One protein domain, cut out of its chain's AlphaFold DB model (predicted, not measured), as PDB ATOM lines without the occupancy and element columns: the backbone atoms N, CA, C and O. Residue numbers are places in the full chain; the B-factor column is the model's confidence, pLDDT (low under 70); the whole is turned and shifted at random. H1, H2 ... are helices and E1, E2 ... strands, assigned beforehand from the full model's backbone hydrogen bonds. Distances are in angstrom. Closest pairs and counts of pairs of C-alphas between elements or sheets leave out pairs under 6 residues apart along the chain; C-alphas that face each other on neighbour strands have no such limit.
ATOM      1  N   TYR A 334       4.042  37.487 -35.774       93.00
ATOM      2  CA  TYR A 334       5.188  37.474 -36.677       93.00
ATOM      3  C   TYR A 334       6.288  38.403 -36.166       93.00
ATOM      4  O   TYR A 334       6.023  39.375 -35.456       93.00
ATOM      5  N   GLU A 335       7.528  38.100 -36.532       94.19
ATOM      6  CA  GLU A 335       8.689  38.941 -36.244       94.19
ATOM      7  C   GLU A 335       8.875  39.996 -37.343       94.19
ATOM      8  O   GLU A 335       8.911  39.656 -38.521       94.19
ATOM      9  N   LEU A 336       9.046  41.271 -36.985       94.00
ATOM     10  CA  LEU A 336       9.463  42.317 -37.923       94.00
ATOM     11  C   LEU A 336      10.908  42.728 -37.619       94.00
ATOM     12  O   LEU A 336      11.198  43.238 -36.540       94.00
ATOM     13  N   SER A 337      11.809  42.503 -38.572       92.81
ATOM     14  CA  SER A 337      13.234  42.839 -38.482       92.81
ATOM     15  C   SER A 337      13.594  43.922 -39.495       92.81
ATOM     16  O   SER A 337      13.353  43.739 -40.685       92.81
ATOM     17  N   LEU A 338      14.208  45.021 -39.048       91.12
ATOM     18  CA  LEU A 338      14.760  46.068 -39.916       91.12
ATOM     19  C   LEU A 338      16.281  46.127 -39.746       91.12
ATOM     20  O   LEU A 338      16.779  46.458 -38.671       91.12
ATOM     21  N   ILE A 339      17.023  45.783 -40.799       89.81
ATOM     22  CA  ILE A 339      18.480  45.618 -40.774       89.81
ATOM     23  C   ILE A 339      19.123  46.678 -41.666       89.81
ATOM     24  O   ILE A 339      18.917  46.717 -42.875       89.81
ATOM     25  N   GLY A 340      19.917  47.566 -41.067       85.12
ATOM     26  CA  GLY A 340      20.598  48.625 -41.819       85.12
ATOM     27  C   GLY A 340      19.645  49.640 -42.469       85.12
ATOM     28  O   GLY A 340      20.011  50.259 -43.468       85.12
ATOM     29  N   CYS A 341      18.433  49.797 -41.928       78.38
ATOM     30  CA  CYS A 341      17.396  50.709 -42.409       78.38
ATOM     31  C   CYS A 341      17.426  52.033 -41.622       78.38
ATOM     32  O   CYS A 341      16.634  52.206 -40.712       78.38
ATOM     33  N   GLY A 342      18.328  52.958 -41.957       69.81
ATOM     34  CA  GLY A 342      18.215  54.374 -41.560       69.81
ATOM     35  C   GLY A 342      18.105  54.702 -40.056       69.81
ATOM     36  O   GLY A 342      18.601  53.982 -39.190       69.81
ATOM     37  N   ASP A 343      17.522  55.864 -39.767       74.94
ATOM     38  CA  ASP A 343      17.324  56.471 -38.448       74.94
ATOM     39  C   ASP A 343      16.006  56.045 -37.769       74.94
ATOM     40  O   ASP A 343      15.066  55.554 -38.394       74.94
ATOM     41  N   ALA A 344      15.940  56.216 -36.443       72.31
ATOM     42  CA  ALA A 344      14.888  55.635 -35.599       72.31
ATOM     43  C   ALA A 344      13.460  56.122 -35.923       72.31
ATOM     44  O   ALA A 344      12.503  55.389 -35.682       72.31
ATOM     45  N   GLU A 345      13.315  57.336 -36.458       74.12
ATOM     46  CA  GLU A 345      12.021  57.923 -36.823       74.12
ATOM     47  C   GLU A 345      11.431  57.235 -38.065       74.12
ATOM     48  O   GLU A 345      10.328  56.692 -38.000       74.12
ATOM     49  N   ASN A 346      12.222  57.117 -39.137       78.94
ATOM     50  CA  ASN A 346      11.831  56.425 -40.369       78.94
ATOM     51  C   ASN A 346      11.559  54.927 -40.141       78.94
ATOM     52  O   ASN A 346      10.659  54.348 -40.751       78.94
ATOM     53  N   VAL A 347      12.298  54.284 -39.228       84.94
ATOM     54  CA  VAL A 347      12.061  52.881 -38.833       84.94
ATOM     55  C   VAL A 347      10.701  52.703 -38.164       84.94
ATOM     56  O   VAL A 347      10.001  51.724 -38.443       84.94
ATOM     57  N   GLN A 348      10.315  53.624 -37.280       87.62
ATOM     58  CA  GLN A 348       9.041  53.535 -36.573       87.62
ATOM     59  C   GLN A 348       7.862  53.761 -37.520       87.62
ATOM     60  O   GLN A 348       6.872  53.031 -37.450       87.62
ATOM     61  N   GLU A 349       7.973  54.741 -38.415       88.12
ATOM     62  CA  GLU A 349       6.937  55.039 -39.402       88.12
ATOM     63  C   GLU A 349       6.730  53.869 -40.373       88.12
ATOM     64  O   GLU A 349       5.600  53.410 -40.562       88.12
ATOM     65  N   LEU A 350       7.822  53.290 -40.885       89.56
ATOM     66  CA  LEU A 350       7.764  52.122 -41.762       89.56
ATOM     67  C   LEU A 350       7.165  50.901 -41.051       89.56
ATOM     68  O   LEU A 350       6.353  50.176 -41.628       89.56
ATOM     69  N   SER A 351       7.527  50.691 -39.783       90.56
ATOM     70  CA  SER A 351       6.971  49.600 -38.973       90.56
ATOM     71  C   SER A 351       5.458  49.742 -38.800       90.56
ATOM     72  O   SER A 351       4.729  48.761 -38.951       90.56
ATOM     73  N   ASN A 352       4.975  50.963 -38.546       90.38
ATOM     74  CA  ASN A 352       3.545  51.246 -38.423       90.38
ATOM     75  C   ASN A 352       2.807  51.011 -39.750       90.38
ATOM     76  O   ASN A 352       1.739  50.398 -39.749       90.38
ATOM     77  N   ALA A 353       3.377  51.455 -40.877       89.06
ATOM     78  CA  ALA A 353       2.794  51.252 -42.204       89.06
ATOM     79  C   ALA A 353       2.646  49.756 -42.531       89.06
ATOM     80  O   ALA A 353       1.568  49.294 -42.909       89.06
ATOM     81  N   ILE A 354       3.701  48.974 -42.300       92.00
ATOM     82  CA  ILE A 354       3.700  47.524 -42.524       92.00
ATOM     83  C   ILE A 354       2.699  46.822 -41.615       92.00
ATOM     84  O   ILE A 354       1.909  46.006 -42.089       92.00
ATOM     85  N   GLN A 355       2.682  47.165 -40.325       90.62
ATOM     86  CA  GLN A 355       1.725  46.590 -39.388       90.62
ATOM     87  C   GLN A 355       0.281  46.897 -39.801       90.62
ATOM     88  O   GLN A 355      -0.569  46.009 -39.721       90.62
ATOM     89  N   GLY A 356       0.007  48.117 -40.273       85.38
ATOM     90  CA  GLY A 356      -1.297  48.517 -40.797       85.38
ATOM     91  C   GLY A 356      -1.735  47.656 -41.983       85.38
ATOM     92  O   GLY A 356      -2.834  47.100 -41.962       85.38
ATOM     93  N   ILE A 357      -0.853  47.470 -42.969       86.25
ATOM     94  CA  ILE A 357      -1.136  46.645 -44.152       86.25
ATOM     95  C   ILE A 357      -1.364  45.180 -43.763       86.25
ATOM     96  O   ILE A 357      -2.371  44.597 -44.161       86.25
ATOM     97  N   VAL A 358      -0.480  44.587 -42.950       89.00
ATOM     98  CA  VAL A 358      -0.627  43.189 -42.502       89.00
ATOM     99  C   VAL A 358      -1.927  43.002 -41.724       89.00
ATOM    100  O   VAL A 358      -2.644  42.039 -41.965       89.00
ATOM    101  N   THR A 359      -2.268  43.933 -40.829       84.81
ATOM    102  CA  THR A 359      -3.500  43.861 -40.027       84.81
ATOM    103  C   THR A 359      -4.747  43.969 -40.897       84.81
ATOM    104  O   THR A 359      -5.707  43.234 -40.677       84.81
ATOM    105  N   SER A 360      -4.737  44.860 -41.893       79.19
ATOM    106  CA  SER A 360      -5.849  44.997 -42.837       79.19
ATOM    107  C   SER A 360      -6.011  43.733 -43.679       79.19
ATOM    108  O   SER A 360      -7.117  43.222 -43.819       79.19
ATOM    109  N   LEU A 361      -4.912  43.195 -44.207       80.81
ATOM    110  CA  LEU A 361      -4.946  42.008 -45.058       80.81
ATOM    111  C   LEU A 361      -5.252  40.730 -44.285       80.81
ATOM    112  O   LEU A 361      -5.915  39.863 -44.836       80.81
ATOM    113  N   ALA A 362      -4.865  40.620 -43.016       80.94
ATOM    114  CA  ALA A 362      -5.202  39.475 -42.170       80.94
ATOM    115  C   ALA A 362      -6.719  39.290 -41.957       80.94
ATOM    116  O   ALA A 362      -7.141  38.235 -41.496       80.94
ATOM    117  N   GLN A 363      -7.546  40.296 -42.280       74.44
ATOM    118  CA  GLN A 363      -9.012  40.176 -42.277       74.44
ATOM    119  C   GLN A 363      -9.553  39.458 -43.525       74.44
ATOM    120  O   GLN A 363     -10.675  38.953 -43.514       74.44
ATOM    121  N   ALA A 364      -8.774  39.440 -44.607       68.81
ATOM    122  CA  ALA A 364      -9.167  38.903 -45.908       68.81
ATOM    123  C   ALA A 364      -8.300  37.719 -46.368       68.81
ATOM    124  O   ALA A 364      -8.724  36.967 -47.241       68.81
ATOM    125  N   LEU A 365      -7.092  37.571 -45.815       75.38
ATOM    126  CA  LEU A 365      -6.096  36.575 -46.191       75.38
ATOM    127  C   LEU A 365      -5.683  35.724 -44.980       75.38
ATOM    128  O   LEU A 365      -5.404  36.276 -43.911       75.38
ATOM    129  N   PRO A 366      -5.548  34.395 -45.145       81.31
ATOM    130  CA  PRO A 366      -5.032  33.518 -44.101       81.31
ATOM    131  C   PRO A 366      -3.501  33.651 -43.989       81.31
ATOM    132  O   PRO A 366      -2.750  33.087 -44.775       81.31
ATOM    133  N   LEU A 367      -3.018  34.443 -43.025       86.50
ATOM    134  CA  LEU A 367      -1.590  34.773 -42.868       86.50
ATOM    135  C   LEU A 367      -0.885  34.020 -41.722       86.50
ATOM    136  O   LEU A 367       0.225  34.377 -41.339       86.50
ATOM    137  N   GLN A 368      -1.485  32.966 -41.167       86.12
ATOM    138  CA  GLN A 368      -1.012  32.277 -39.953       86.12
ATOM    139  C   GLN A 368       0.374  31.623 -40.118       86.12
ATOM    140  O   GLN A 368       1.097  31.408 -39.136       86.12
ATOM    141  N   ARG A 369       0.775  31.336 -41.361       87.62
ATOM    142  CA  ARG A 369       2.113  30.847 -41.715       87.62
ATOM    143  C   ARG A 369       3.190  31.909 -41.788       87.62
ATOM    144  O   ARG A 369       4.358  31.528 -41.879       87.62
ATOM    145  N   LEU A 370       2.854  33.193 -41.715       92.75
ATOM    146  CA  LEU A 370       3.858  34.246 -41.685       92.75
ATOM    147  C   LEU A 370       4.642  34.148 -40.368       92.75
ATOM    148  O   LEU A 370       4.118  34.348 -39.275       92.75
ATOM    149  N   GLU A 371       5.918  33.801 -40.481       93.44
ATOM    150  CA  GLU A 371       6.862  33.745 -39.369       93.44
ATOM    151  C   GLU A 371       7.498  35.105 -39.114       93.44
ATOM    152  O   GLU A 371       7.647  35.507 -37.960       93.44
ATOM    153  N   GLY A 372       7.807  35.839 -40.179       94.06
ATOM    154  CA  GLY A 372       8.393  37.156 -40.052       94.06
ATOM    155  C   GLY A 372       8.582  37.889 -41.368       94.06
ATOM    156  O   GLY A 372       8.457  37.332 -42.458       94.06
ATOM    157  N   ILE A 373       8.905  39.168 -41.241       96.69
ATOM    158  CA  ILE A 373       9.243  40.081 -42.323       96.69
ATOM    159  C   ILE A 373      10.616  40.666 -41.993       96.69
ATOM    160  O   ILE A 373      10.829  41.211 -40.913       96.69
ATOM    161  N   THR A 374      11.565  40.538 -42.912       95.31
ATOM    162  CA  THR A 374      12.905  41.120 -42.811       95.31
ATOM    163  C   THR A 374      13.071  42.183 -43.883       95.31
ATOM    164  O   THR A 374      13.084  41.873 -45.071       95.31
ATOM    165  N   ILE A 375      13.216  43.432 -43.462       94.44
ATOM    166  CA  ILE A 375      13.548  44.565 -44.321       94.44
ATOM    167  C   ILE A 375      15.032  44.836 -44.162       94.44
ATOM    168  O   ILE A 375      15.526  44.912 -43.036       94.44
ATOM    169  N   THR A 376      15.757  44.978 -45.266       92.69
ATOM    170  CA  THR A 376      17.208  45.159 -45.198       92.69
ATOM    171  C   THR A 376      17.750  46.044 -46.311       92.69
ATOM    172  O   THR A 376      17.222  46.049 -47.424       92.69
ATOM    173  N   SER A 377      18.815  46.794 -46.030       90.12
ATOM    174  CA  SER A 377      19.584  47.490 -47.070       90.12
ATOM    175  C   SER A 377      20.502  46.558 -47.870       90.12
ATOM    176  O   SER A 377      20.867  46.906 -48.991       90.12
ATOM    177  N   ASP A 378      20.806  45.362 -47.350       89.06
ATOM    178  CA  ASP A 378      21.503  44.296 -48.079       89.06
ATOM    179  C   ASP A 378      20.596  43.069 -48.247       89.06
ATOM    180  O   ASP A 378      20.652  42.083 -47.503       89.06
ATOM    181  N   TYR A 379      19.706  43.153 -49.239       89.19
ATOM    182  CA  TYR A 379      18.769  42.082 -49.591       89.19
ATOM    183  C   TYR A 379      19.479  40.759 -49.905       89.19
ATOM    184  O   TYR A 379      19.005  39.688 -49.521       89.19
ATOM    185  N   ARG A 380      20.624  40.813 -50.592       85.00
ATOM    186  CA  ARG A 380      21.330  39.607 -51.031       85.00
ATOM    187  C   ARG A 380      21.915  38.863 -49.841       85.00
ATOM    188  O   ARG A 380      21.746  37.647 -49.754       85.00
ATOM    189  N   GLU A 381      22.560  39.584 -48.928       86.38
ATOM    190  CA  GLU A 381      23.083  38.998 -47.700       86.38
ATOM    191  C   GLU A 381      21.955  38.397 -46.855       86.38
ATOM    192  O   GLU A 381      22.072  37.250 -46.419       86.38
ATOM    193  N   ALA A 382      20.826  39.097 -46.695       87.56
ATOM    194  CA  ALA A 382      19.696  38.580 -45.918       87.56
ATOM    195  C   ALA A 382      19.091  37.297 -46.508       87.56
ATOM    196  O   ALA A 382      18.732  36.391 -45.759       87.56
ATOM    197  N   VAL A 383      19.009  37.180 -47.839       85.69
ATOM    198  CA  VAL A 383      18.544  35.946 -48.498       85.69
ATOM    199  C   VAL A 383      19.507  34.788 -48.240       85.69
ATOM    200  O   VAL A 383      19.065  33.694 -47.903       85.69
ATOM    201  N   VAL A 384      20.817  35.015 -48.380       84.19
ATOM    202  CA  VAL A 384      21.842  33.966 -48.236       84.19
ATOM    203  C   VAL A 384      22.000  33.506 -46.788       84.19
ATOM    204  O   VAL A 384      22.224  32.322 -46.542       84.19
ATOM    205  N   THR A 385      21.894  34.428 -45.833       86.12
ATOM    206  CA  THR A 385      22.153  34.168 -44.408       86.12
ATOM    207  C   THR A 385      20.918  33.722 -43.626       86.12
ATOM    208  O   THR A 385      21.042  33.369 -42.451       86.12
ATOM    209  N   LEU A 386      19.735  33.700 -44.252       87.56
ATOM    210  CA  LEU A 386      18.501  33.294 -43.590       87.56
ATOM    211  C   LEU A 386      18.586  31.855 -43.055       87.56
ATOM    212  O   LEU A 386      18.696  30.895 -43.821       87.56
ATOM    213  N   ASP A 387      18.391  31.695 -41.744       87.81
ATOM    214  CA  ASP A 387      18.197  30.385 -41.127       87.81
ATOM    215  C   ASP A 387      16.842  29.771 -41.522       87.81
ATOM    216  O   ASP A 387      15.768  30.143 -41.027       87.81
ATOM    217  N   ARG A 388      16.914  28.774 -42.408       85.69
ATOM    218  CA  ARG A 388      15.763  28.025 -42.917       85.69
ATOM    219  C   ARG A 388      15.205  27.020 -41.906       85.69
ATOM    220  O   ARG A 388      14.067  26.598 -42.076       85.69
ATOM    221  N   GLY A 389      15.943  26.664 -40.852       85.31
ATOM    222  CA  GLY A 389      15.470  25.790 -39.773       85.31
ATOM    223  C   GLY A 389      15.296  24.304 -40.123       85.31
ATOM    224  O   GLY A 389      14.673  23.591 -39.342       85.31
ATOM    225  N   TYR A 390      15.822  23.831 -41.262       82.38
ATOM    226  CA  TYR A 390      15.817  22.415 -41.659       82.38
ATOM    227  C   TYR A 390      17.145  21.993 -42.308       82.38
ATOM    228  O   TYR A 390      17.841  22.806 -42.921       82.38
ATOM    229  N   GLU A 391      17.504  20.712 -42.175       74.69
ATOM    230  CA  GLU A 391      18.736  20.154 -42.746       74.69
ATOM    231  C   GLU A 391      18.648  20.006 -44.274       74.69
ATOM    232  O   GLU A 391      17.618  19.612 -44.817       74.69
ATOM    233  N   GLY A 392      19.747  20.291 -44.979       69.31
ATOM    234  CA  GLY A 392      19.828  20.125 -46.435       69.31
ATOM    235  C   GLY A 392      19.210  21.261 -47.257       69.31
ATOM    236  O   GLY A 392      19.019  21.095 -48.459       69.31
ATOM    237  N   ALA A 393      18.913  22.411 -46.643       70.62
ATOM    238  CA  ALA A 393      18.494  23.602 -47.375       70.62
ATOM    239  C   ALA A 393      19.580  24.035 -48.377       70.62
ATOM    240  O   ALA A 393      20.694  24.388 -47.983       70.62
ATOM    241  N   SER A 394      19.260  24.014 -49.673       65.88
ATOM    242  CA  SER A 394      20.138  24.573 -50.704       65.88
ATOM    243  C   SER A 394      20.356  26.063 -50.460       65.88
ATOM    244  O   SER A 394      19.420  26.770 -50.068       65.88
ATOM    245  N   ALA A 395      21.572  26.547 -50.734       64.19
ATOM    246  CA  ALA A 395      21.844  27.978 -50.737       64.19
ATOM    247  C   ALA A 395      20.854  28.655 -51.704       64.19
ATOM    248  O   ALA A 395      20.753  28.233 -52.858       64.19
ATOM    249  N   PRO A 396      20.061  29.631 -51.242       63.94
ATOM    250  CA  PRO A 396      19.068  30.266 -52.090       63.94
ATOM    251  C   PRO A 396      19.767  31.073 -53.184       63.94
ATOM    252  O   PRO A 396      20.526  31.996 -52.896       63.94
ATOM    253  N   ASP A 397      19.478  30.748 -54.444       61.31
ATOM    254  CA  ASP A 397      19.974  31.526 -55.575       61.31
ATOM    255  C   ASP A 397      19.379  32.938 -55.532       61.31
ATOM    256  O   ASP A 397      18.157  33.113 -55.458       61.31
ATOM    257  N   SER A 398      20.239  33.954 -55.573       60.16
ATOM    258  CA  SER A 398      19.857  35.337 -55.864       60.16
ATOM    259  C   SER A 398      20.001  35.588 -57.362       60.16
ATOM    260  O   SER A 398      20.970  35.106 -57.954       60.16
ATOM    261  N   THR A 399      19.109  36.383 -57.961       60.62
ATOM    262  CA  THR A 399      19.234  36.819 -59.362       60.62
ATOM    263  C   THR A 399      20.664  37.302 -59.647       60.62
ATOM    264  O   THR A 399      21.186  38.101 -58.861       60.62
ATOM    265  N   PRO A 400      21.329  36.809 -60.712       62.09
ATOM    266  CA  PRO A 400      22.640  37.305 -61.106       62.09
ATOM    267  C   PRO A 400      22.589  38.816 -61.328       62.09
ATOM    268  O   PRO A 400      21.662  39.322 -61.958       62.09
ATOM    269  N   GLU A 401      23.604  39.526 -60.843       56.56
ATOM    270  CA  GLU A 401      23.678  40.995 -60.876       56.56
ATOM    271  C   GLU A 401      23.609  41.552 -62.313       56.56
ATOM    272  O   GLU A 401      23.113  42.648 -62.545       56.56
ATOM    273  N   GLU A 402      24.027  40.738 -63.285       54.69
ATOM    274  CA  GLU A 402      23.973  40.993 -64.729       54.69
ATOM    275  C   GLU A 402      22.543  40.995 -65.308       54.69
ATOM    276  O   GLU A 402      22.308  41.599 -66.352       54.69
ATOM    277  N   ILE A 403      21.592  40.317 -64.652       54.12
ATOM    278  CA  ILE A 403      20.194  40.155 -65.099       54.12
ATOM    279  C   ILE A 403      19.267  41.126 -64.353       54.12
ATOM    280  O   ILE A 403      18.266  41.583 -64.903       54.12
ATOM    281  N   GLY A 404      19.601  41.462 -63.108       62.28
ATOM    282  CA  GLY A 404      18.874  42.433 -62.300       62.28
ATOM    283  C   GLY A 404      19.039  42.185 -60.806       62.28
ATOM    284  O   GLY A 404      19.584  41.169 -60.375       62.28
ATOM    285  N   GLN A 405      18.537  43.115 -59.997       66.56
ATOM    286  CA  GLN A 405      18.559  43.003 -58.542       66.56
ATOM    287  C   GLN A 405      17.212  42.472 -58.037       66.56
ATOM    288  O   GLN A 405      16.164  43.045 -58.329       66.56
ATOM    289  N   GLY A 406      17.231  41.374 -57.279       76.25
ATOM    290  CA  GLY A 406      16.051  40.940 -56.530       76.25
ATOM    291  C   GLY A 406      15.716  41.958 -55.439       76.25
ATOM    292  O   GLY A 406      16.625  42.462 -54.786       76.25
ATOM    293  N   ILE A 407      14.431  42.266 -55.265       84.06
ATOM    294  CA  ILE A 407      13.960  43.278 -54.301       84.06
ATOM    295  C   ILE A 407      13.002  42.717 -53.249       84.06
ATOM    296  O   ILE A 407      12.765  43.377 -52.246       84.06
ATOM    297  N   ALA A 408      12.446  41.522 -53.462       87.56
ATOM    298  CA  ALA A 408      11.521  40.866 -52.544       87.56
ATOM    299  C   ALA A 408      11.521  39.348 -52.767       87.56
ATOM    300  O   ALA A 408      11.634  38.907 -53.916       87.56
ATOM    301  N   ARG A 409      11.376  38.564 -51.693       87.50
ATOM    302  CA  ARG A 409      11.161  37.112 -51.767       87.50
ATOM    303  C   ARG A 409      10.513  36.550 -50.507       87.50
ATOM    304  O   ARG A 409      10.981  36.814 -49.401       87.50
ATOM    305  N   THR A 410       9.542  35.663 -50.691       89.75
ATOM    306  CA  THR A 410       8.979  34.816 -49.637       89.75
ATOM    307  C   THR A 410       9.734  33.491 -49.576       89.75
ATOM    308  O   THR A 410       9.985  32.841 -50.595       89.75
ATOM    309  N   MET A 411      10.166  33.095 -48.381       88.06
ATOM    310  CA  MET A 411      11.015  31.923 -48.176       88.06
ATOM    311  C   MET A 411      10.435  30.984 -47.127       88.06
ATOM    312  O   MET A 411      10.208  31.379 -45.987       88.06
ATOM    313  N   SER A 412      10.277  29.707 -47.478       88.69
ATOM    314  CA  SER A 412       9.763  28.697 -46.547       88.69
ATOM    315  C   SER A 412      10.802  28.335 -45.481       88.69
ATOM    316  O   SER A 412      11.918  27.929 -45.815       88.69
ATOM    317  N   VAL A 413      10.447  28.438 -44.208       90.44
ATOM    318  CA  VAL A 413      11.281  28.108 -43.045       90.44
ATOM    319  C   VAL A 413      10.597  27.038 -42.196       90.44
ATOM    320  O   VAL A 413       9.378  26.894 -42.238       90.44
ATOM    321  N   GLN A 414      11.359  26.283 -41.409       88.69
ATOM    322  CA  GLN A 414      10.810  25.325 -40.452       88.69
ATOM    323  C   GLN A 414      11.007  25.842 -39.022       88.69
ATOM    324  O   GLN A 414      12.112  26.211 -38.616       88.69
ATOM    325  N   ARG A 415       9.916  25.895 -38.250       88.38
ATOM    326  CA  ARG A 415       9.912  26.282 -36.828       88.38
ATOM    327  C   ARG A 415       9.013  25.324 -36.059       88.38
ATOM    328  O   ARG A 415       7.859  25.130 -36.431       88.38
ATOM    329  N   GLY A 416       9.536  24.699 -35.005       80.06
ATOM    330  CA  GLY A 416       8.755  23.767 -34.179       80.06
ATOM    331  C   GLY A 416       8.136  22.598 -34.959       80.06
ATOM    332  O   GLY A 416       7.066  22.134 -34.594       80.06
ATOM    333  N   GLY A 417       8.767  22.156 -36.055       80.00
ATOM    334  CA  GLY A 417       8.260  21.081 -36.920       80.00
ATOM    335  C   GLY A 417       7.233  21.514 -37.974       80.00
ATOM    336  O   GLY A 417       6.909  20.714 -38.847       80.00
ATOM    337  N   HIS A 418       6.779  22.770 -37.959       83.44
ATOM    338  CA  HIS A 418       5.828  23.309 -38.931       83.44
ATOM    339  C   HIS A 418       6.529  24.147 -40.002       83.44
ATOM    340  O   HIS A 418       7.452  24.913 -39.706       83.44
ATOM    341  N   TRP A 419       6.056  24.023 -41.243       87.62
ATOM    342  CA  TRP A 419       6.446  24.904 -42.339       87.62
ATOM    343  C   TRP A 419       5.788  26.269 -42.174       87.62
ATOM    344  O   TRP A 419       4.565  26.366 -42.094       87.62
ATOM    345  N   LYS A 420       6.603  27.313 -42.140       90.69
ATOM    346  CA  LYS A 420       6.198  28.715 -42.120       90.69
ATOM    347  C   LYS A 420       6.912  29.474 -43.229       90.69
ATOM    348  O   LYS A 420       7.726  28.895 -43.945       90.69
ATOM    349  N   GLU A 421       6.651  30.766 -43.351       92.62
ATOM    350  CA  GLU A 421       7.261  31.612 -44.369       92.62
ATOM    351  C   GLU A 421       7.801  32.914 -43.795       92.62
ATOM    352  O   GLU A 421       7.165  33.552 -42.957       92.62
ATOM    353  N   ARG A 422       8.987  33.312 -44.260       94.31
ATOM    354  CA  ARG A 422       9.586  34.612 -43.966       94.31
ATOM    355  C   ARG A 422       9.683  35.427 -45.247       94.31
ATOM    356  O   ARG A 422      10.237  34.957 -46.239       94.31
ATOM    357  N   ILE A 423       9.168  36.648 -45.205       95.06
ATOM    358  CA  ILE A 423       9.278  37.617 -46.297       95.06
ATOM    359  C   ILE A 423      10.583  38.391 -46.115       95.06
ATOM    360  O   ILE A 423      10.846  38.906 -45.031       95.06
ATOM    361  N   ILE A 424      11.393  38.497 -47.164       93.69
ATOM    362  CA  ILE A 424      12.581  39.356 -47.210       93.69
ATOM    363  C   ILE A 424      12.332  40.453 -48.239       93.69
ATOM    364  O   ILE A 424      11.978  40.153 -49.378       93.69
ATOM    365  N   LEU A 425      12.522  41.711 -47.850       93.00
ATOM    366  CA  LEU A 425      12.257  42.886 -48.676       93.00
ATOM    367  C   LEU A 425      13.459  43.841 -48.657       93.00
ATOM    368  O   LEU A 425      14.039  44.117 -47.605       93.00
ATOM    369  N   ASP A 426      13.833  44.357 -49.824       92.19
ATOM    370  CA  ASP A 426      14.818  45.432 -49.945       92.19
ATOM    371  C   ASP A 426      14.253  46.720 -49.337       92.19
ATOM    372  O   ASP A 426      13.100  47.091 -49.575       92.19
ATOM    373  N   ALA A 427      15.075  47.424 -48.563       91.19
ATOM    374  CA  ALA A 427      14.674  48.635 -47.866       91.19
ATOM    375  C   ALA A 427      14.087  49.686 -48.819       91.19
ATOM    376  O   ALA A 427      13.111  50.331 -48.458       91.19
ATOM    377  N   ARG A 428      14.600  49.833 -50.048       88.81
ATOM    378  CA  ARG A 428      14.071  50.812 -51.018       88.81
ATOM    379  C   ARG A 428      12.635  50.488 -51.425       88.81
ATOM    380  O   ARG A 428      11.827  51.400 -51.558       88.81
ATOM    381  N   ALA A 429      12.316  49.204 -51.590       87.50
ATOM    382  CA  ALA A 429      10.957  48.758 -51.891       87.50
ATOM    383  C   ALA A 429      10.018  48.959 -50.694       87.50
ATOM    384  O   ALA A 429       8.874  49.364 -50.872       87.50
ATOM    385  N   ALA A 430      10.511  48.737 -49.474       89.25
ATOM    386  CA  ALA A 430       9.740  48.971 -48.258       89.25
ATOM    387  C   ALA A 430       9.464  50.467 -48.017       89.25
ATOM    388  O   ALA A 430       8.328  50.852 -47.762       89.25
ATOM    389  N   PHE A 431      10.482  51.323 -48.148       91.25
ATOM    390  CA  PHE A 431      10.358  52.770 -47.942       91.25
ATOM    391  C   PHE A 431       9.503  53.467 -49.006       91.25
ATOM    392  O   PHE A 431       9.008  54.560 -48.749       91.25
ATOM    393  N   ALA A 432       9.247  52.830 -50.153       88.62
ATOM    394  CA  ALA A 432       8.278  53.325 -51.130       88.62
ATOM    395  C   ALA A 432       6.859  53.460 -50.540       88.62
ATOM    396  O   ALA A 432       6.098  54.311 -50.986       88.62
ATOM    397  N   LEU A 433       6.526  52.698 -49.486       87.25
ATOM    398  CA  LEU A 433       5.261  52.823 -48.748       87.25
ATOM    399  C   LEU A 433       5.099  54.169 -48.026       87.25
ATOM    400  O   LEU A 433       3.977  54.531 -47.683       87.25
ATOM    401  N   LEU A 434       6.202  54.880 -47.774       89.50
ATOM    402  CA  LEU A 434       6.220  56.182 -47.101       89.50
ATOM    403  C   LEU A 434       6.428  57.350 -48.078       89.50
ATOM    404  O   LEU A 434       6.638  58.482 -47.651       89.50
ATOM    405  N   ALA A 435       6.432  57.091 -49.388       88.44
ATOM    406  CA  ALA A 435       6.629  58.138 -50.383       88.44
ATOM    407  C   ALA A 435       5.429  59.102 -50.442       88.44
ATOM    408  O   ALA A 435       4.290  58.723 -50.182       88.44
ATOM    409  N   GLU A 436       5.675  60.349 -50.847       83.69
ATOM    410  CA  GLU A 436       4.601  61.330 -51.084       83.69
ATOM    411  C   GLU A 436       3.856  61.067 -52.406       83.69
ATOM    412  O   GLU A 436       2.693  61.435 -52.574       83.69
ATOM    413  N   GLU A 437       4.533  60.435 -53.366       86.19
ATOM    414  CA  GLU A 437       4.016  60.175 -54.707       86.19
ATOM    415  C   GLU A 437       3.137  58.920 -54.729       86.19
ATOM    416  O   GLU A 437       3.599  57.819 -54.424       86.19
ATOM    417  N   SER A 438       1.885  59.078 -55.170       76.62
ATOM    418  CA  SER A 438       0.897  57.990 -55.234       76.62
ATOM    419  C   SER A 438       1.397  56.764 -56.006       76.62
ATOM    420  O   SER A 438       1.223  55.643 -55.537       76.62
ATOM    421  N   ASP A 439       2.053  56.962 -57.152       75.62
ATOM    422  CA  ASP A 439       2.545  55.866 -58.000       75.62
ATOM    423  C   ASP A 439       3.649  55.053 -57.296       75.62
ATOM    424  O   ASP A 439       3.716  53.828 -57.405       75.62
ATOM    425  N   THR A 440       4.500  55.731 -56.520       75.12
ATOM    426  CA  THR A 440       5.584  55.109 -55.750       75.12
ATOM    427  C   THR A 440       5.026  54.303 -54.573       75.12
ATOM    428  O   THR A 440       5.460  53.171 -54.335       75.12
ATOM    429  N   VAL A 441       4.008  54.837 -53.891       78.38
ATOM    430  CA  VAL A 441       3.276  54.119 -52.834       78.38
ATOM    431  C   VAL A 441       2.560  52.892 -53.395       78.38
ATOM    432  O   VAL A 441       2.608  51.823 -52.779       78.38
ATOM    433  N   GLU A 442       1.930  53.005 -54.566       72.19
ATOM    434  CA  GLU A 442       1.261  51.880 -55.226       72.19
ATOM    435  C   GLU A 442       2.257  50.772 -55.587       72.19
ATOM    436  O   GLU A 442       2.002  49.601 -55.305       72.19
ATOM    437  N   TRP A 443       3.423  51.127 -56.128       82.38
ATOM    438  CA  TRP A 443       4.477  50.166 -56.447       82.38
ATOM    439  C   TRP A 443       4.996  49.417 -55.208       82.38
ATOM    440  O   TRP A 443       5.082  48.184 -55.219       82.38
ATOM    441  N   GLY A 444       5.288  50.137 -54.116       79.19
ATOM    442  CA  GLY A 444       5.701  49.526 -52.846       79.19
ATOM    443  C   GLY A 444       4.615  48.622 -52.255       79.19
ATOM    444  O   GLY A 444       4.892  47.499 -51.821       79.19
ATOM    445  N   SER A 445       3.361  49.077 -52.314       79.38
ATOM    446  CA  SER A 445       2.191  48.323 -51.851       79.38
ATOM    447  C   SER A 445       2.006  47.044 -52.656       79.38
ATOM    448  O   SER A 445       1.843  45.976 -52.071       79.38
ATOM    449  N   TYR A 446       2.101  47.117 -53.984       75.50
ATOM    450  CA  TYR A 446       1.998  45.962 -54.871       75.50
ATOM    451  C   TYR A 446       3.019  44.879 -54.513       75.50
ATOM    452  O   TYR A 446       2.654  43.712 -54.350       75.50
ATOM    453  N   ILE A 447       4.292  45.256 -54.343       80.25
ATOM    454  CA  ILE A 447       5.354  44.307 -53.987       80.25
ATOM    455  C   ILE A 447       5.036  43.641 -52.651       80.25
ATOM    456  O   ILE A 447       5.093  42.415 -52.547       80.25
ATOM    457  N   PHE A 448       4.680  44.431 -51.641       87.00
ATOM    458  CA  PHE A 448       4.458  43.913 -50.299       87.00
ATOM    459  C   PHE A 448       3.207  43.023 -50.205       87.00
ATOM    460  O   PHE A 448       3.278  41.905 -49.690       87.00
ATOM    461  N   VAL A 449       2.086  43.464 -50.784       82.88
ATOM    462  CA  VAL A 449       0.831  42.697 -50.865       82.88
ATOM    463  C   VAL A 449       1.055  41.380 -51.606       82.88
ATOM    464  O   VAL A 449       0.568  40.339 -51.163       82.88
ATOM    465  N   ARG A 450       1.832  41.388 -52.696       79.19
ATOM    466  CA  ARG A 450       2.183  40.167 -53.430       79.19
ATOM    467  C   ARG A 450       2.919  39.160 -52.544       79.19
ATOM    468  O   ARG A 450       2.597  37.979 -52.603       79.19
ATOM    469  N   GLN A 451       3.873  39.595 -51.718       86.12
ATOM    470  CA  GLN A 451       4.589  38.680 -50.818       86.12
ATOM    471  C   GLN A 451       3.678  38.114 -49.719       86.12
ATOM    472  O   GLN A 451       3.710  36.920 -49.450       86.12
ATOM    473  N   LEU A 452       2.799  38.929 -49.129       85.19
ATOM    474  CA  LEU A 452       1.802  38.432 -48.167       85.19
ATOM    475  C   LEU A 452       0.812  37.452 -48.806       85.19
ATOM    476  O   LEU A 452       0.357  36.506 -48.169       85.19
ATOM    477  N   THR A 453       0.508  37.655 -50.083       77.44
ATOM    478  CA  THR A 453      -0.345  36.754 -50.853       77.44
ATOM    479  C   THR A 453       0.314  35.389 -51.060       77.44
ATOM    480  O   THR A 453      -0.370  34.375 -50.967       77.44
ATOM    481  N   GLU A 454       1.631  35.331 -51.282       79.50
ATOM    482  CA  GLU A 454       2.367  34.057 -51.344       79.50
ATOM    483  C   GLU A 454       2.206  33.262 -50.035       79.50
ATOM    484  O   GLU A 454       1.917  32.067 -50.084       79.50
ATOM    485  N   VAL A 455       2.225  33.947 -48.886       86.69
ATOM    486  CA  VAL A 455       1.965  33.328 -47.574       86.69
ATOM    487  C   VAL A 455       0.560  32.756 -47.456       86.69
ATOM    488  O   VAL A 455       0.386  31.630 -46.984       86.69
ATOM    489  N   ALA A 456      -0.437  33.495 -47.939       81.19
ATOM    490  CA  ALA A 456      -1.814  33.022 -47.970       81.19
ATOM    491  C   ALA A 456      -1.989  31.776 -48.850       81.19
ATOM    492  O   ALA A 456      -2.686  30.839 -48.459       81.19
ATOM    493  N   ILE A 457      -1.322  31.719 -50.008       73.00
ATOM    494  CA  ILE A 457      -1.351  30.543 -50.890       73.00
ATOM    495  C   ILE A 457      -0.766  29.327 -50.173       73.00
ATOM    496  O   ILE A 457      -1.365  28.252 -50.199       73.00
ATOM    497  N   SER A 458       0.386  29.484 -49.525       78.88
ATOM    498  CA  SER A 458       1.034  28.391 -48.801       78.88
ATOM    499  C   SER A 458       0.167  27.866 -47.653       78.88
ATOM    500  O   SER A 458       0.101  26.654 -47.438       78.88
ATOM    501  N   GLU A 459      -0.558  28.749 -46.958       80.19
ATOM    502  CA  GLU A 459      -1.560  28.354 -45.961       80.19
ATOM    503  C   GLU A 459      -2.708  27.561 -46.595       80.19
ATOM    504  O   GLU A 459      -3.043  26.475 -46.124       80.19
ATOM    505  N   MET A 460      -3.258  28.041 -47.714       71.44
ATOM    506  CA  MET A 460      -4.332  27.352 -48.432       71.44
ATOM    507  C   MET A 460      -3.913  25.967 -48.929       71.44
ATOM    508  O   MET A 460      -4.686  25.017 -48.792       71.44
ATOM    509  N   ILE A 461      -2.712  25.837 -49.500       70.25
ATOM    510  CA  ILE A 461      -2.201  24.559 -50.007       70.25
ATOM    511  C   ILE A 461      -2.082  23.562 -48.864       70.25
ATOM    512  O   ILE A 461      -2.616  22.463 -48.965       70.25
ATOM    513  N   GLU A 462      -1.426  23.929 -47.767       74.62
ATOM    514  CA  GLU A 462      -1.222  23.001 -46.656       74.62
ATOM    515  C   GLU A 462      -2.529  22.703 -45.898       74.62
ATOM    516  O   GLU A 462      -2.681  21.605 -45.368       74.62
ATOM    517  N   HIS A 463      -3.501  23.622 -45.889       71.56
ATOM    518  CA  HIS A 463      -4.839  23.361 -45.348       71.56
ATOM    519  C   HIS A 463      -5.575  22.272 -46.142       71.56
ATOM    520  O   HIS A 463      -6.107  21.323 -45.568       71.56
ATOM    521  N   HIS A 464      -5.593  22.393 -47.471       62.75
ATOM    522  CA  HIS A 464      -6.327  21.469 -48.340       62.75
ATOM    523  C   HIS A 464      -5.544  20.185 -48.643       62.75
ATOM    524  O   HIS A 464      -6.140  19.157 -48.966       62.75
ATOM    525  N   LEU A 465      -4.214  20.231 -48.541       66.44
ATOM    526  CA  LEU A 465      -3.287  19.141 -48.838       66.44
ATOM    527  C   LEU A 465      -2.256  18.986 -47.699       66.44
ATOM    528  O   LEU A 465      -1.060  19.213 -47.908       66.44
ATOM    529  N   PRO A 466      -2.686  18.577 -46.489       71.44
ATOM    530  CA  PRO A 466      -1.817  18.535 -45.318       71.44
ATOM    531  C   PRO A 466      -0.638  17.577 -45.501       71.44
ATOM    532  O   PRO A 466      -0.784  16.409 -45.872       71.44
ATOM    533  N   GLY A 467       0.558  18.076 -45.204       69.50
ATOM    534  CA  GLY A 467       1.813  17.357 -45.313       69.50
ATOM    535  C   GLY A 467       2.277  17.126 -46.747       69.50
ATOM    536  O   GLY A 467       3.133  16.262 -46.939       69.50
ATOM    537  N   VAL A 468       1.723  17.813 -47.750       68.94
ATOM    538  CA  VAL A 468       2.205  17.758 -49.143       68.94
ATOM    539  C   VAL A 468       3.230  18.859 -49.413       68.94
ATOM    540  O   VAL A 468       4.165  18.642 -50.188       68.94
ATOM    541  N   TRP A 469       3.111  20.007 -48.741       67.06
ATOM    542  CA  TRP A 469       4.024  21.131 -48.917       67.06
ATOM    543  C   TRP A 469       5.486  20.728 -48.659       67.06
ATOM    544  O   TRP A 469       5.800  20.043 -47.682       67.06
ATOM    545  N   MET A 470       6.387  21.142 -49.559       68.12
ATOM    546  CA  MET A 470       7.832  20.852 -49.528       68.12
ATOM    547  C   MET A 470       8.224  19.361 -49.622       68.12
ATOM    548  O   MET A 470       9.401  19.031 -49.449       68.12
ATOM    549  N   LYS A 471       7.297  18.442 -49.944       68.12
ATOM    550  CA  LYS A 471       7.669  17.063 -50.300       68.12
ATOM    551  C   LYS A 471       8.229  16.996 -51.727       68.12
ATOM    552  O   LYS A 471       7.659  17.607 -52.631       68.12
ATOM    553  N   PRO A 472       9.313  16.234 -51.965       59.31
ATOM    554  CA  PRO A 472       9.856  16.062 -53.304       59.31
ATOM    555  C   PRO A 472       8.836  15.358 -54.199       59.31
ATOM    556  O   PRO A 472       8.373  14.252 -53.905       59.31
ATOM    557  N   ILE A 473       8.503  16.011 -55.308       54.78
ATOM    558  CA  ILE A 473       7.607  15.462 -56.318       54.78
ATOM    559  C   ILE A 473       8.349  14.328 -57.030       54.78
ATOM    560  O   ILE A 473       9.355  14.548 -57.700       54.78
ATOM    561  N   SER A 474       7.875  13.099 -56.838       48.00
ATOM    562  CA  SER A 474       8.523  11.884 -57.355       48.00
ATOM    563  C   SER A 474       8.166  11.596 -58.818       48.00
ATOM    564  O   SER A 474       8.852  10.815 -59.471       48.00
ATOM    565  N   ASP A 475       7.091  12.214 -59.314       50.97
ATOM    566  CA  ASP A 475       6.493  11.980 -60.628       50.97
ATOM    567  C   ASP A 475       6.406  13.299 -61.435       50.97
ATOM    568  O   ASP A 475       5.753  14.248 -60.988       50.97
ATOM    569  N   PRO A 476       7.025  13.381 -62.629       41.62
ATOM    570  CA  PRO A 476       6.988  14.560 -63.495       41.62
ATOM    571  C   PRO A 476       5.578  15.086 -63.820       41.62
ATOM    572  O   PRO A 476       5.408  16.297 -63.975       41.62
ATOM    573  N   LEU A 477       4.562  14.217 -63.895       40.94
ATOM    574  CA  LEU A 477       3.178  14.613 -64.196       40.94
ATOM    575  C   LEU A 477       2.484  15.273 -62.995       40.94
ATOM    576  O   LEU A 477       1.792  16.278 -63.161       40.94
ATOM    577  N   HIS A 478       2.754  14.800 -61.775       44.94
ATOM    578  CA  HIS A 478       2.366  15.505 -60.547       44.94
ATOM    579  C   HIS A 478       3.040  16.884 -60.457       44.94
ATOM    580  O   HIS A 478       2.437  17.845 -59.977       44.94
ATOM    581  N   GLY A 479       4.266  17.002 -60.979       38.47
ATOM    582  CA  GLY A 479       4.981  18.271 -61.119       38.47
ATOM    583  C   GLY A 479       4.242  19.249 -62.025       38.47
ATOM    584  O   GLY A 479       4.014  20.387 -61.630       38.47
ATOM    585  N   PHE A 480       3.787  18.789 -63.192       37.69
ATOM    586  CA  PHE A 480       3.006  19.595 -64.132       37.69
ATOM    587  C   PHE A 480       1.674  20.078 -63.539       37.69
ATOM    588  O   PHE A 480       1.367  21.263 -63.631       37.69
ATOM    589  N   CYS A 481       0.909  19.207 -62.869       39.25
ATOM    590  CA  CYS A 481      -0.355  19.597 -62.232       39.25
ATOM    591  C   CYS A 481      -0.155  20.600 -61.085       39.25
ATOM    592  O   CYS A 481      -0.925  21.549 -60.964       39.25
ATOM    593  N   THR A 482       0.897  20.434 -60.279       43.81
ATOM    594  CA  THR A 482       1.228  21.364 -59.185       43.81
ATOM    595  C   THR A 482       1.705  22.712 -59.736       43.81
ATOM    596  O   THR A 482       1.275  23.761 -59.265       43.81
ATOM    597  N   GLN A 483       2.526  22.699 -60.791       38.97
ATOM    598  CA  GLN A 483       2.985  23.900 -61.492       38.97
ATOM    599  C   GLN A 483       1.816  24.652 -62.144       38.97
ATOM    600  O   GLN A 483       1.734  25.870 -62.017       38.97
ATOM    601  N   ALA A 484       0.898  23.938 -62.801       35.19
ATOM    602  CA  ALA A 484      -0.303  24.505 -63.407       35.19
ATOM    603  C   ALA A 484      -1.244  25.094 -62.347       35.19
ATOM    604  O   ALA A 484      -1.753  26.190 -62.540       35.19
ATOM    605  N   PHE A 485      -1.413  24.430 -61.198       42.84
ATOM    606  CA  PHE A 485      -2.205  24.935 -60.072       42.84
ATOM    607  C   PHE A 485      -1.602  26.214 -59.463       42.84
ATOM    608  O   PHE A 485      -2.320  27.185 -59.233       42.84
ATOM    609  N   ILE A 486      -0.279  26.256 -59.268       41.59
ATOM    610  CA  ILE A 486       0.440  27.438 -58.755       41.59
ATOM    611  C   ILE A 486       0.388  28.599 -59.761       41.59
ATOM    612  O   ILE A 486       0.116  29.734 -59.372       41.59
ATOM    613  N   GLN A 487       0.597  28.327 -61.055       34.53
ATOM    614  CA  GLN A 487       0.494  29.323 -62.131       34.53
ATOM    615  C   GLN A 487      -0.929  29.901 -62.212       34.53
ATOM    616  O   GLN A 487      -1.098  31.119 -62.238       34.53
ATOM    617  N   LEU A 488      -1.948  29.045 -62.140       36.66
ATOM    618  CA  LEU A 488      -3.357  29.429 -62.173       36.66
ATOM    619  C   LEU A 488      -3.751  30.325 -60.986       36.66
ATOM    620  O   LEU A 488      -4.376  31.368 -61.173       36.66
ATOM    621  N   TYR A 489      -3.313  29.980 -59.771       44.47
ATOM    622  CA  TYR A 489      -3.535  30.821 -58.591       44.47
ATOM    623  C   TYR A 489      -2.793  32.158 -58.683       44.47
ATOM    624  O   TYR A 489      -3.357  33.198 -58.346       44.47
ATOM    625  N   SER A 490      -1.558  32.165 -59.193       32.62
ATOM    626  CA  SER A 490      -0.775  33.398 -59.341       32.62
ATOM    627  C   SER A 490      -1.385  34.398 -60.337       32.62
ATOM    628  O   SER A 490      -1.272  35.603 -60.121       32.62
ATOM    629  N   VAL A 491      -2.102  33.931 -61.369       34.28
ATOM    630  CA  VAL A 491      -2.816  34.777 -62.349       34.28
ATOM    631  C   VAL A 491      -4.132  35.322 -61.783       34.28
ATOM    632  O   VAL A 491      -4.408  36.519 -61.916       34.28
ATOM    633  N   ILE A 492      -4.909  34.487 -61.081       37.69
ATOM    634  CA  ILE A 492      -6.120  34.908 -60.350       37.69
ATOM    635  C   ILE A 492      -5.762  35.995 -59.320       37.69
ATOM    636  O   ILE A 492      -6.455  37.006 -59.198       37.69
ATOM    637  N   LEU A 493      -4.618  35.853 -58.650       42.31
ATOM    638  CA  LEU A 493      -4.145  36.797 -57.641       42.31
ATOM    639  C   LEU A 493      -3.480  38.046 -58.229       42.31
ATOM    640  O   LEU A 493      -3.534  39.095 -57.593       42.31
ATOM    641  N   LEU A 494      -2.941  37.997 -59.454       34.81
ATOM    642  CA  LEU A 494      -2.504  39.195 -60.184       34.81
ATOM    643  C   LEU A 494      -3.697  40.116 -60.492       34.81
ATOM    644  O   LEU A 494      -3.600  41.331 -60.352       34.81
ATOM    645  N   ARG A 495      -4.855  39.538 -60.844       33.09
ATOM    646  CA  ARG A 495      -6.108  40.294 -61.015       33.09
ATOM    647  C   ARG A 495      -6.657  40.831 -59.689       33.09
ATOM    648  O   ARG A 495      -7.155  41.953 -59.659       33.09
ATOM    649  N   ILE A 496      -6.528  40.074 -58.597       39.59
ATOM    650  CA  ILE A 496      -6.971  40.505 -57.258       39.59
ATOM    651  C   ILE A 496      -6.053  41.584 -56.680       39.59
ATOM    652  O   ILE A 496      -6.554  42.525 -56.090       39.59
ATOM    653  N   SER A 497      -4.735  41.513 -56.871       35.03
ATOM    654  CA  SER A 497      -3.794  42.536 -56.387       35.03
ATOM    655  C   SER A 497      -3.959  43.874 -57.117       35.03
ATOM    656  O   SER A 497      -3.880  44.915 -56.474       35.03
ATOM    657  N   VAL A 498      -4.306  43.853 -58.410       34.91
ATOM    658  CA  VAL A 498      -4.710  45.052 -59.175       34.91
ATOM    659  C   VAL A 498      -6.066  45.605 -58.700       34.91
ATOM    660  O   VAL A 498      -6.245  46.815 -58.612       34.91
ATOM    661  N   GLN A 499      -7.030  44.747 -58.339       35.34
ATOM    662  CA  GLN A 499      -8.322  45.189 -57.785       35.34
ATOM    663  C   GLN A 499      -8.236  45.638 -56.315       35.34
ATOM    664  O   GLN A 499      -8.953  46.552 -55.917       35.34
ATOM    665  N   ALA A 500      -7.356  45.044 -55.510       35.53
ATOM    666  CA  ALA A 500      -7.123  45.400 -54.114       35.53
ATOM    667  C   ALA A 500      -6.287  46.683 -53.986       35.53
ATOM    668  O   ALA A 500      -6.580  47.481 -53.095       35.53
ATOM    669  N   SER A 501      -5.322  46.940 -54.889       35.25
ATOM    670  CA  SER A 501      -4.674  48.262 -54.969       35.25
ATOM    671  C   SER A 501      -5.706  49.335 -55.325       35.25
ATOM    672  O   SER A 501      -5.773  50.355 -54.649       35.25
ATOM    673  N   ALA A 502      -6.615  49.062 -56.268       29.75
ATOM    674  CA  ALA A 502      -7.667  50.004 -56.648       29.75
ATOM    675  C   ALA A 502      -8.732  50.232 -55.551       29.75
ATOM    676  O   ALA A 502      -9.146  51.366 -55.322       29.75
ATOM    677  N   ALA A 503      -9.184  49.186 -54.851       30.00
ATOM    678  CA  ALA A 503     -10.301  49.280 -53.904       30.00
ATOM    679  C   ALA A 503      -9.880  49.707 -52.485       30.00
ATOM    680  O   ALA A 503     -10.597  50.470 -51.833       30.00
ATOM    681  N   HIS A 504      -8.713  49.267 -51.994       34.38
ATOM    682  CA  HIS A 504      -8.285  49.568 -50.623       34.38
ATOM    683  C   HIS A 504      -7.487  50.870 -50.493       34.38
ATOM    684  O   HIS A 504      -7.585  51.519 -49.451       34.38
ATOM    685  N   ILE A 505      -6.779  51.322 -51.537       33.16
ATOM    686  CA  ILE A 505      -6.069  52.616 -51.507       33.16
ATOM    687  C   ILE A 505      -7.076  53.784 -51.495       33.16
ATOM    688  O   ILE A 505      -6.872  54.759 -50.770       33.16
ATOM    689  N   ILE A 506      -8.236  53.642 -52.154       29.03
ATOM    690  CA  ILE A 506      -9.319  54.646 -52.133       29.03
ATOM    691  C   ILE A 506     -10.002  54.741 -50.747       29.03
ATOM    692  O   ILE A 506     -10.361  55.839 -50.310       29.03
ATOM    693  N   MET A 507     -10.136  53.631 -50.005       26.23
ATOM    694  CA  MET A 507     -10.743  53.630 -48.656       26.23
ATOM    695  C   MET A 507      -9.750  53.885 -47.506       26.23
ATOM    696  O   MET A 507     -10.155  54.360 -46.447       26.23
ATOM    697  N   SER A 508      -8.459  53.599 -47.687       27.48
ATOM    698  CA  SER A 508      -7.433  53.815 -46.655       27.48
ATOM    699  C   SER A 508      -6.916  55.260 -46.639       27.48
ATOM    700  O   SER A 508      -6.775  55.854 -45.568       27.48
ATOM    701  N   LEU A 509      -6.726  55.893 -47.806       26.84
ATOM    702  CA  LEU A 509      -6.266  57.291 -47.884       26.84
ATOM    703  C   LEU A 509      -7.341  58.315 -47.476       26.84
ATOM    704  O   LEU A 509      -7.019  59.433 -47.063       26.84
ATOM    705  N   SER A 510      -8.619  57.928 -47.505       26.28
ATOM    706  CA  SER A 510      -9.729  58.758 -47.020       26.28
ATOM    707  C   SER A 510      -9.825  58.808 -45.486       26.28
ATOM    708  O   SER A 510     -10.357  59.782 -44.954       26.28
TER     709      SER A 510
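This is residues 334 to 510 of the 521 residues of an uncharacterized protein of Brucella anthropi (strain ATCC 49188 / DSM 6882 / CCUG 24695 / JCM 21032 / LMG 3331 / NBRC 15819 / NCTC 12168 / Alc 37) (UniProt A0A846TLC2). A strongly twisted sheet of four strands has H1, H3 and H4 over one face and the short helix H2 over the other. The longest helix, H5, lies beyond H4, away from the sheet, and crosses it slantwise; its first residues, 476 to 481, stick out with residues 474 and 475. The printed part has 177 residues, with five named helices and four named strands in the order E1 H1 E2 H2 E3 E4 H3 H4 H5. The sheet runs E1 E2 E4 E3 and is mixed; the class is mixed, helices and strands. The whole is compact, with a radius of gyration of the C-alphas of 16.8 A and spans of 50 by 36 by 34 A.

E1, residues 335 to 339, begins at C-alpha 335 (8.689, 38.941, -36.244). H1, residues 344 to 361, is 25.9 A long. E2 is residues 370 to 376 and H2 residues 379 to 385. E3, residues 408 to 415, measures 21.5 A, and E4, residues 418 to 426, 26.3 A. H3 is residues 427 to 434. H4, residues 438 to 464, is 37.9 A long. H5, residues 476 to 510, is 50.0 A long, has a kink of 31 degrees near residue 499 and ends at C-alpha 510 (-9.729, 58.758, -47.020).

E1 and E2 are parallel, with N 337 and O 373 2.8 A apart, within hydrogen-bond range. With H1 between them they form a strand-helix-strand unit, two parallel neighbour strands joined through a helix, with a left-handed crossover. E2 and E4 are parallel, with N 374 and O 423 at 2.8 A. E4 and E3 form an antiparallel hairpin, with N 411 and O 422 at 2.8 A. H4 runs along the strands, at 11 degrees to E4 on the local plane, at a height over the sheet of 10.1 A. H2 is on the opposite face, at a height of 8.4 A. H3 stands up from the sheet at 65 degrees. H1 and H3 touch, the closest C-alphas being those of Leu 350 and Phe 431, 6.7 A apart, about perpendicular at 76 degrees. H4 and H5 form a helical hairpin and touch, with the C-alphas of Tyr 446 and Ser 497 closest at 6.9 A, at a steep tilt of 44 degrees, opposite ways. H5 is not on the sheet. Every O i to N i+4 pair is within hydrogen-bond range in H1, H2 and H4, against 2 of 4 in H3 and 28 of 31 in H5.

The C-alphas farthest apart, those of Glu 345 and Asp 475, are 52.0 A apart. The printed part has no cut. The links H2 to E3 and H4 to H5 are long. The mean pLDDT of the printed part is 71.9; residues 394 to 405 and 467 to 510 are among those under 70, and H5 has a mean of 36.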